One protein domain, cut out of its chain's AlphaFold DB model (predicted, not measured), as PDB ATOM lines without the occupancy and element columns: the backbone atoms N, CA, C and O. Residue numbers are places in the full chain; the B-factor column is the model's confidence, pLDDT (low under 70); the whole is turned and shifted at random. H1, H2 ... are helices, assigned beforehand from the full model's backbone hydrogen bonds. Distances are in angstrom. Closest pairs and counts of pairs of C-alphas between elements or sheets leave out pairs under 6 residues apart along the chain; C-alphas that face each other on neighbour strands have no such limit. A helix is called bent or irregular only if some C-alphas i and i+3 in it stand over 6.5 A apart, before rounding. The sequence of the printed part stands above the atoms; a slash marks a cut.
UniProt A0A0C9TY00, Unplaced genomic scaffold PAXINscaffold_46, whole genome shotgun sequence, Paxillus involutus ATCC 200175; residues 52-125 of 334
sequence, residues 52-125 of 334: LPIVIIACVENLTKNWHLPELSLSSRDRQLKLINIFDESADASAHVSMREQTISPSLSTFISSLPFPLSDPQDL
ATOM      1  N   LEU A  52       8.877  71.324  50.376       83.38
ATOM      2  CA  LEU A  52       8.410  72.668  50.064       83.38
ATOM      3  C   LEU A  52       7.740  72.651  48.686       83.38
ATOM      4  O   LEU A  52       8.325  72.100  47.749       83.38
ATOM      5  N   PRO A  53       6.586  73.322  48.525       85.12
ATOM      6  CA  PRO A  53       6.001  73.552  47.216       85.12
ATOM      7  C   PRO A  53       7.031  74.163  46.264       85.12
ATOM      8  O   PRO A  53       7.702  75.147  46.595       85.12
ATOM      9  N   ILE A  54       7.135  73.595  45.062       81.62
ATOM     10  CA  ILE A  54       8.091  74.006  44.023       81.62
ATOM     11  C   ILE A  54       7.959  75.504  43.715       81.62
ATOM     12  O   ILE A  54       8.963  76.176  43.484       81.62
ATOM     13  N   VAL A  55       6.745  76.054  43.818       81.69
ATOM     14  CA  VAL A  55       6.447  77.486  43.662       81.69
ATOM     15  C   VAL A  55       7.251  78.353  44.630       81.69
ATOM     16  O   VAL A  55       7.835  79.357  44.220       81.69
ATOM     17  N   ILE A  56       7.339  77.956  45.903       87.50
ATOM     18  CA  ILE A  56       8.092  78.699  46.922       87.50
ATOM     19  C   ILE A  56       9.584  78.648  46.591       87.50
ATOM     20  O   ILE A  56      10.252  79.681  46.618       87.50
ATOM     21  N   ILE A  57      10.097  77.471  46.222       87.56
ATOM     22  CA  ILE A  57      11.505  77.298  45.841       87.56
ATOM     23  C   ILE A  57      11.835  78.177  44.626       87.56
ATOM     24  O   ILE A  57      12.797  78.942  44.671       87.56
ATOM     25  N   ALA A  58      11.010  78.136  43.578       83.88
ATOM     26  CA  ALA A  58      11.198  78.920  42.361       83.88
ATOM     27  C   ALA A  58      11.147  80.433  42.631       83.88
ATOM     28  O   ALA A  58      11.987  81.182  42.124       83.88
ATOM     29  N   CYS A  59      10.213  80.891  43.471       85.44
ATOM     30  CA  CYS A  59      10.116  82.298  43.851       85.44
ATOM     31  C   CYS A  59      11.340  82.757  44.649       85.44
ATOM     32  O   CYS A  59      11.913  83.800  44.339       85.44
ATOM     33  N   VAL A  60      11.791  81.972  45.633       87.75
ATOM     34  CA  VAL A  60      12.980  82.292  46.442       87.75
ATOM     35  C   VAL A  60      14.247  82.278  45.590       87.75
ATOM     36  O   VAL A  60      15.080  83.181  45.696       87.75
ATOM     37  N   GLU A  61      14.407  81.296  44.704       87.62
ATOM     38  CA  GLU A  61      15.543  81.251  43.784       87.62
ATOM     39  C   GLU A  61      15.587  82.464  42.857       87.62
ATOM     40  O   GLU A  61      16.662  82.992  42.578       87.62
ATOM     41  N   ASN A  62      14.439  82.912  42.362       85.12
ATOM     42  CA  ASN A  62      14.393  84.031  41.437       85.12
ATOM     43  C   ASN A  62      14.592  85.372  42.168       85.12
ATOM     44  O   ASN A  62      15.411  86.183  41.743       85.12
ATOM     45  N   LEU A  63      13.984  85.547  43.348       84.81
ATOM     46  CA  LEU A  63      14.246  86.694  44.225       84.81
ATOM     47  C   LEU A  63      15.728  86.798  44.608       84.81
ATOM     48  O   LEU A  63      16.293  87.884  44.612       84.81
ATOM     49  N   THR A  64      16.387  85.674  44.893       85.88
ATOM     50  CA  THR A  64      17.817  85.675  45.243       85.88
ATOM     51  C   THR A  64      18.734  85.924  44.047       85.88
ATOM     52  O   THR A  64      19.823  86.472  44.232       85.88
ATOM     53  N   LYS A  65      18.321  85.557  42.827       87.88
ATOM     54  CA  LYS A  65      19.052  85.883  41.591       87.88
ATOM     55  C   LYS A  65      18.917  87.368  41.237       87.88
ATOM     56  O   LYS A  65      19.911  87.977  40.854       87.88
ATOM     57  N   ASN A  66      17.739  87.951  41.459       83.44
ATOM     58  CA  ASN A  66      17.357  89.256  40.912       83.44
ATOM     59  C   ASN A  66      17.117  90.347  41.969       83.44
ATOM     60  O   ASN A  66      16.493  91.367  41.687       83.44
ATOM     61  N   TRP A  67      17.669  90.172  43.174       81.81
ATOM     62  CA  TRP A  67      17.516  91.103  44.303       81.81
ATOM     63  C   TRP A  67      18.039  92.529  44.050       81.81
ATOM     64  O   TRP A  67      17.743  93.433  44.824       81.81
ATOM     65  N   HIS A  68      18.825  92.738  42.990       82.75
ATOM     66  CA  HIS A  68      19.420  94.029  42.638       82.75
ATOM     67  C   HIS A  68      18.484  94.972  41.866       82.75
ATOM     68  O   HIS A  68      18.869  96.111  41.611       82.75
ATOM     69  N   LEU A  69      17.300  94.517  41.444       75.19
ATOM     70  CA  LEU A  69      16.400  95.325  40.623       75.19
ATOM     71  C   LEU A  69      15.513  96.212  41.512       75.19
ATOM     72  O   LEU A  69      14.738  95.682  42.308       75.19
ATOM     73  N   PRO A  70      15.616  97.550  41.395       53.19
ATOM     74  CA  PRO A  70      15.105  98.473  42.405       53.19
ATOM     75  C   PRO A  70      13.596  98.755  42.338       53.19
ATOM     76  O   PRO A  70      13.095  99.479  43.187       53.19
ATOM     77  N   GLU A  71      12.839  98.180  41.399       58.47
ATOM     78  CA  GLU A  71      11.389  98.407  41.321       58.47
ATOM     79  C   GLU A  71      10.622  97.116  41.035       58.47
ATOM     80  O   GLU A  71      10.523  96.638  39.900       58.47
ATOM     81  N   LEU A  72      10.026  96.568  42.094       60.31
ATOM     82  CA  LEU A  72       8.953  95.584  42.002       60.31
ATOM     83  C   LEU A  72       7.677  96.313  41.564       60.31
ATOM     84  O   LEU A  72       6.819  96.635  42.383       60.31
ATOM     85  N   SER A  73       7.564  96.620  40.270       64.75
ATOM     86  CA  SER A  73       6.312  97.129  39.716       64.75
ATOM     87  C   SER A  73       5.207  96.096  39.958       64.75
ATOM     88  O   SER A  73       5.364  94.904  39.678       64.75
ATOM     89  N   LEU A  74       4.091  96.544  40.539       60.03
ATOM     90  CA  LEU A  74       2.956  95.682  40.846       60.03
ATOM     91  C   LEU A  74       2.424  95.072  39.545       60.03
ATOM     92  O   LEU A  74       1.770  95.731  38.740       60.03
ATOM     93  N   SER A  75       2.719  93.791  39.332       74.81
ATOM     94  CA  SER A  75       2.102  93.004  38.268       74.81
ATOM     95  C   SER A  75       0.586  93.011  38.437       74.81
ATOM     96  O   SER A  75       0.104  92.832  39.556       74.81
ATOM     97  N   SER A  76      -0.169  93.111  37.340       83.56
ATOM     98  CA  SER A  76      -1.626  92.953  37.384       83.56
ATOM     99  C   SER A  76      -2.015  91.640  38.075       83.56
ATOM    100  O   SER A  76      -1.362  90.607  37.878       83.56
ATOM    101  N   ARG A  77      -3.070  91.683  38.899       82.56
ATOM    102  CA  ARG A  77      -3.591  90.533  39.658       82.56
ATOM    103  C   ARG A  77      -3.876  89.336  38.748       82.56
ATOM    104  O   ARG A  77      -3.477  88.221  39.067       82.56
ATOM    105  N   ASP A  78      -4.445  89.577  37.570       83.81
ATOM    106  CA  ASP A  78      -4.743  88.531  36.581       83.81
ATOM    107  C   ASP A  78      -3.492  87.792  36.109       83.81
ATOM    108  O   ASP A  78      -3.514  86.586  35.875       83.81
ATOM    109  N   ARG A  79      -2.370  88.505  35.982       81.38
ATOM    110  CA  ARG A  79      -1.097  87.901  35.593       81.38
ATOM    111  C   ARG A  79      -0.502  87.064  36.725       81.38
ATOM    112  O   ARG A  79       0.104  86.037  36.439       81.38
ATOM    113  N   GLN A  80      -0.701  87.470  37.979       83.88
ATOM    114  CA  GLN A  80      -0.288  86.688  39.150       83.88
ATOM    115  C   GLN A  80      -1.095  85.387  39.248       83.88
ATOM    116  O   GLN A  80      -0.512  84.316  39.377       83.88
ATOM    117  N   LEU A  81      -2.423  85.461  39.089       83.25
ATOM    118  CA  LEU A  81      -3.298  84.283  39.103       83.25
ATOM    119  C   LEU A  81      -3.002  83.326  37.944       83.25
ATOM    120  O   LEU A  81      -2.933  82.121  38.154       83.25
ATOM    121  N   LYS A  82      -2.740  83.845  36.735       84.69
ATOM    122  CA  LYS A  82      -2.303  83.013  35.603       84.69
ATOM    123  C   LYS A  82      -0.997  82.277  35.894       84.69
ATOM    124  O   LYS A  82      -0.871  81.123  35.514       84.69
ATOM    125  N   LEU A  83      -0.036  82.921  36.558       82.38
ATOM    126  CA  LEU A  83       1.218  82.267  36.938       82.38
ATOM    127  C   LEU A  83       0.995  81.173  37.981       82.38
ATOM    128  O   LEU A  83       1.555  80.094  37.828       82.38
ATOM    129  N   ILE A  84       0.165  81.429  38.995       82.69
ATOM    130  CA  ILE A  84      -0.199  80.422  40.003       82.69
ATOM    131  C   ILE A  84      -0.875  79.222  39.331       82.69
ATOM    132  O   ILE A  84      -0.446  78.097  39.553       82.69
ATOM    133  N   ASN A  85      -1.832  79.455  38.426       83.88
ATOM    134  CA  ASN A  85      -2.481  78.378  37.675       83.88
ATOM    135  C   ASN A  85      -1.487  77.578  36.829       83.88
ATOM    136  O   ASN A  85      -1.574  76.358  36.794       83.88
ATOM    137  N   ILE A  86      -0.523  78.241  36.177       84.06
ATOM    138  CA  ILE A  86       0.518  77.529  35.425       84.06
ATOM    139  C   ILE A  86       1.316  76.624  36.364       84.06
ATOM    140  O   ILE A  86       1.561  75.486  36.001       84.06
ATOM    141  N   PHE A  87       1.678  77.088  37.562       79.69
ATOM    142  CA  PHE A  87       2.393  76.259  38.535       79.69
ATOM    143  C   PHE A  87       1.566  75.087  39.074       79.69
ATOM    144  O   PHE A  87       2.133  74.025  39.314       79.69
ATOM    145  N   ASP A  88       0.260  75.275  39.262       82.06
ATOM    146  CA  ASP A  88      -0.643  74.211  39.707       82.06
ATOM    147  C   ASP A  88      -0.881  73.164  38.601       82.06
ATOM    148  O   ASP A  88      -1.018  71.976  38.890       82.06
ATOM    149  N   GLU A  89      -0.916  73.587  37.333       84.94
ATOM    150  CA  GLU A  89      -1.127  72.707  36.177       84.94
ATOM    151  C   GLU A  89       0.168  72.042  35.686       84.94
ATOM    152  O   GLU A  89       0.145  70.904  35.211       84.94
ATOM    153  N   SER A  90       1.314  72.716  35.809       73.56
ATOM    154  CA  SER A  90       2.610  72.174  35.415       73.56
ATOM    155  C   SER A  90       3.225  71.376  36.565       73.56
ATOM    156  O   SER A  90       4.023  71.894  37.347       73.56
ATOM    157  N   ALA A  91       2.902  70.082  36.639       57.72
ATOM    158  CA  ALA A  91       3.632  69.138  37.493       57.72
ATOM    159  C   ALA A  91       5.126  69.044  37.106       57.72
ATOM    160  O   ALA A  91       5.981  68.723  37.934       57.72
ATOM    161  N   ASP A  92       5.451  69.391  35.858       65.62
ATOM    162  CA  ASP A  92       6.816  69.435  35.356       65.62
ATOM    163  C   ASP A  92       7.503  70.747  35.743       65.62
ATOM    164  O   ASP A  92       7.471  71.758  35.037       65.62
ATOM    165  N   ALA A  93       8.203  70.681  36.876       53.19
ATOM    166  CA  ALA A  93       9.040  71.721  37.479       53.19
ATOM    167  C   ALA A  93      10.078  72.380  36.539       53.19
ATOM    168  O   ALA A  93      10.760  73.326  36.937       53.19
ATOM    169  N   SER A  94      10.253  71.864  35.318       50.16
ATOM    170  CA  SER A  94      11.221  72.338  34.329       50.16
ATOM    171  C   SER A  94      10.631  73.236  33.252       50.16
ATOM    172  O   SER A  94      11.386  73.683  32.384       50.16
ATOM    173  N   ALA A  95       9.321  73.505  33.263       51.00
ATOM    174  CA  ALA A  95       8.780  74.580  32.451       51.00
ATOM    175  C   ALA A  95       9.382  75.884  32.985       51.00
ATOM    176  O   ALA A  95       8.882  76.495  33.927       51.00
ATOM    177  N   HIS A  96      10.517  76.277  32.404       54.56
ATOM    178  CA  HIS A  96      11.145  77.576  32.555       54.56
ATOM    179  C   HIS A  96      10.195  78.621  31.970       54.56
ATOM    180  O   HIS A  96      10.459  79.231  30.935       54.56
ATOM    181  N   VAL A  97       9.057  78.824  32.631       56.41
ATOM    182  CA  VAL A  97       8.273  80.028  32.480       56.41
ATOM    183  C   VAL A  97       9.257  81.111  32.850       56.41
ATOM    184  O   VAL A  97       9.701  81.205  33.996       56.41
ATOM    185  N   SER A  98       9.686  81.851  31.830       60.34
ATOM    186  CA  SER A  98      10.475  83.061  31.964       60.34
ATOM    187  C   SER A  98       9.613  84.045  32.744       60.34
ATOM    188  O   SER A  98       8.900  84.889  32.199       60.34
ATOM    189  N   MET A  99       9.576  83.836  34.057       61.84
ATOM    190  CA  MET A  99       8.946  84.720  35.000       61.84
ATOM    191  C   MET A  99       9.777  85.981  34.935       61.84
ATOM    192  O   MET A  99      10.876  86.044  35.490       61.84
ATOM    193  N   ARG A 100       9.273  86.964  34.184       62.62
ATOM    194  CA  ARG A 100       9.813  88.315  34.242       62.62
ATOM    195  C   ARG A 100       9.833  88.719  35.711       62.62
ATOM    196  O   ARG A 100       8.840  88.574  36.417       62.62
ATOM    197  N   GLU A 101      10.977  89.226  36.132       66.56
ATOM    198  CA  GLU A 101      11.400  89.423  37.523       66.56
ATOM    199  C   GLU A 101      10.392  90.221  38.370       66.56
ATOM    200  O   GLU A 101      10.294  90.041  39.581       66.56
ATOM    201  N   GLN A 102       9.564  91.032  37.712       66.50
ATOM    202  CA  GLN A 102       8.553  91.901  38.310       66.50
ATOM    203  C   GLN A 102       7.311  91.165  38.853       66.50
ATOM    204  O   GLN A 102       6.581  91.721  39.667       66.50
ATOM    205  N   THR A 103       7.031  89.920  38.450       74.06
ATOM    206  CA  THR A 103       5.782  89.234  38.854       74.06
ATOM    207  C   THR A 103       5.920  88.357  40.096       74.06
ATOM    208  O   THR A 103       4.933  87.801  40.570       74.06
ATOM    209  N   ILE A 104       7.126  88.213  40.638       78.94
ATOM    210  CA  ILE A 104       7.468  87.104  41.540       78.94
ATOM    211  C   ILE A 104       7.085  87.400  42.982       78.94
ATOM    212  O   ILE A 104       6.452  86.572  43.628       78.94
ATOM    213  N   SER A 105       7.417  88.596  43.468       82.12
ATOM    214  CA  SER A 105       7.074  89.008  44.833       82.12
ATOM    215  C   SER A 105       5.551  89.035  45.064       82.12
ATOM    216  O   SER A 105       5.085  88.399  46.013       82.12
ATOM    217  N   PRO A 106       4.739  89.634  44.167       82.56
ATOM    218  CA  PRO A 106       3.288  89.627  44.337       82.56
ATOM    219  C   PRO A 106       2.663  88.231  44.204       82.56
ATOM    220  O   PRO A 106       1.737  87.900  44.941       82.56
ATOM    221  N   SER A 107       3.193  87.382  43.313       81.31
ATOM    222  CA  SER A 107       2.696  86.006  43.157       81.31
ATOM    223  C   SER A 107       3.011  85.151  44.385       81.31
ATOM    224  O   SER A 107       2.153  84.396  44.826       81.31
ATOM    225  N   LEU A 108       4.195  85.310  44.990       87.00
ATOM    226  CA  LEU A 108       4.550  84.626  46.235       87.00
ATOM    227  C   LEU A 108       3.650  85.075  47.394       87.00
ATOM    228  O   LEU A 108       3.180  84.241  48.161       87.00
ATOM    229  N   SER A 109       3.384  86.380  47.508       86.06
ATOM    230  CA  SER A 109       2.480  86.919  48.530       86.06
ATOM    231  C   SER A 109       1.053  86.392  48.361       86.06
ATOM    232  O   SER A 109       0.466  85.901  49.327       86.06
ATOM    233  N   THR A 110       0.525  86.410  47.134       86.75
ATOM    234  CA  THR A 110      -0.800  85.860  46.819       86.75
ATOM    235  C   THR A 110      -0.857  84.359  47.100       86.75
ATOM    236  O   THR A 110      -1.804  83.904  47.733       86.75
ATOM    237  N   PHE A 111       0.179  83.602  46.725       86.31
ATOM    238  CA  PHE A 111       0.262  82.166  46.996       86.31
ATOM    239  C   PHE A 111       0.233  81.872  48.500       86.31
ATOM    240  O   PHE A 111      -0.617  81.109  48.950       86.31
ATOM    241  N   ILE A 112       1.094  82.526  49.288       88.12
ATOM    242  CA  ILE A 112       1.140  82.359  50.750       88.12
ATOM    243  C   ILE A 112      -0.205  82.722  51.389       88.12
ATOM    244  O   ILE A 112      -0.656  82.025  52.293       88.12
ATOM    245  N   SER A 113      -0.857  83.780  50.901       87.88
ATOM    246  CA  SER A 113      -2.163  84.225  51.409       87.88
ATOM    247  C   SER A 113      -3.309  83.295  51.004       87.88
ATOM    248  O   SER A 113      -4.327  83.253  51.681       87.88
ATOM    249  N   SER A 114      -3.155  82.549  49.907       87.38
ATOM    250  CA  SER A 114      -4.153  81.590  49.420       87.38
ATOM    251  C   SER A 114      -4.061  80.208  50.076       87.38
ATOM    252  O   SER A 114      -4.908  79.352  49.819       87.38
ATOM    253  N   LEU A 115      -3.040  79.967  50.908       85.69
ATOM    254  CA  LEU A 115      -2.885  78.690  51.595       85.69
ATOM    255  C   LEU A 115      -4.058  78.461  52.565       85.69
ATOM    256  O   LEU A 115      -4.412  79.363  53.322       85.69
ATOM    257  N   PRO A 116      -4.636  77.243  52.601       88.25
ATOM    258  CA  PRO A 116      -5.776  76.932  53.470       88.25
ATOM    259  C   PRO A 116      -5.429  77.004  54.963       88.25
ATOM    260  O   PRO A 116      -6.320  77.119  55.799       88.25
ATOM    261  N   PHE A 117      -4.137  76.934  55.289       86.62
ATOM    262  CA  PHE A 117      -3.613  77.095  56.635       86.62
ATOM    263  C   PHE A 117      -2.491  78.134  56.602       86.62
ATOM    264  O   PHE A 117      -1.648  78.081  55.697       86.62
ATOM    265  N   PRO A 118      -2.439  79.064  57.571       83.75
ATOM    266  CA  PRO A 118      -1.319  79.984  57.668       83.75
ATOM    267  C   PRO A 118      -0.025  79.188  57.883       83.75
ATOM    268  O   PRO A 118       0.002  78.224  58.645       83.75
ATOM    269  N   LEU A 119       1.068  79.604  57.229       79.81
ATOM    270  CA  LEU A 119       2.385  78.946  57.338       79.81
ATOM    271  C   LEU A 119       2.926  78.879  58.774       79.81
ATOM    272  O   LEU A 119       3.890  78.168  59.054       79.81
ATOM    273  N   SER A 120       2.365  79.671  59.676       82.94
ATOM    274  CA  SER A 120       2.697  79.668  61.088       82.94
ATOM    275  C   SER A 120       1.422  79.885  61.877       82.94
ATOM    276  O   SER A 120       0.600  80.721  61.491       82.94
ATOM    277  N   ASP A 121       1.279  79.162  62.985       83.25
ATOM    278  CA  ASP A 121       0.199  79.417  63.924       83.25
ATOM    279  C   ASP A 121       0.315  80.878  64.407       83.25
ATOM    280  O   ASP A 121       1.385  81.291  64.883       83.25
ATOM    281  N   PRO A 122      -0.742  81.701  64.268       77.75
ATOM    282  CA  PRO A 122      -0.751  83.060  64.788       77.75
ATOM    283  C   PRO A 122      -0.343  83.140  66.266       77.75
ATOM    284  O   PRO A 122       0.277  84.127  66.673       77.75
ATOM    285  N   GLN A 123      -0.652  82.110  67.065       79.50
ATOM    286  CA  GLN A 123      -0.278  82.047  68.477       79.50
ATOM    287  C   GLN A 123       1.219  81.817  68.687       79.50
ATOM    288  O   GLN A 123       1.824  82.489  69.530       79.50
ATOM    289  N   ASP A 124       1.840  80.949  67.889       80.50
ATOM    290  CA  ASP A 124       3.288  80.719  67.934       80.50
ATOM    291  C   ASP A 124       4.049  81.974  67.518       80.50
ATOM    292  O   ASP A 124       5.050  82.353  68.134       80.50
ATOM    293  N   LEU A 125       3.545  82.671  66.499       77.88
ATOM    294  CA  LEU A 125       4.173  83.883  65.991       77.88
ATOM    295  C   LEU A 125       4.044  85.042  66.991       77.88
ATOM    296  O   LEU A 125       5.014  85.768  67.215       77.88
TER     297      LEU A 125
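This is residues 52 to 125 of the 334 residues of an uncharacterized protein of Paxillus involutus ATCC 200175 (UniProt A0A0C9TY00). H3 forms the middle of a small helical body, with H1 packed slantwise on it and H2 packed about perpendicular to it through residues 79 to 84. Residues 113 to 125, ending in tiny H4, stick out as an arm. The printed part has 74 residues with four named helices, H1 to H4 in chain order, and no named strand: all helix. It is compact, with a radius of gyration of the C-alphas of 12.9 A, spanning 37 by 31 by 23 A.

H3, residues 101 to 114, measures 21.1 A and is irregular: C-alphas 102 and 105 are 7.3 A apart. H1, residues 54 to 65, measures 16.3 A from C-alpha 54 at (8.091, 74.006, 44.023). H2 is residues 77 to 89, 18.3 A. H4, residues 122 to 125, ends at (4.173, 83.883, 65.991).

H3 touches H1, closest C-alphas Cys 59 and Ile 104, 6.0 A, opposite ways at 36 degrees, only just steep. H2 touches H3 with residues 79 to 84 alone, closest C-alphas Gln 80 and Ser 107, 5.0 A, at 74 degrees. H1 and H2 are close but not clearly touching. H4 is apart from H1, H2 and H3. Every O i to N i+4 pair is within hydrogen-bond range in H1 and H2, and 8 of 10 in H3; H4 is too short for one.

The printed part has no cut. The links H1 to H2 and H2 to H3 are long. Residues 70 to 74 and 91 to 102 have pLDDT under 70.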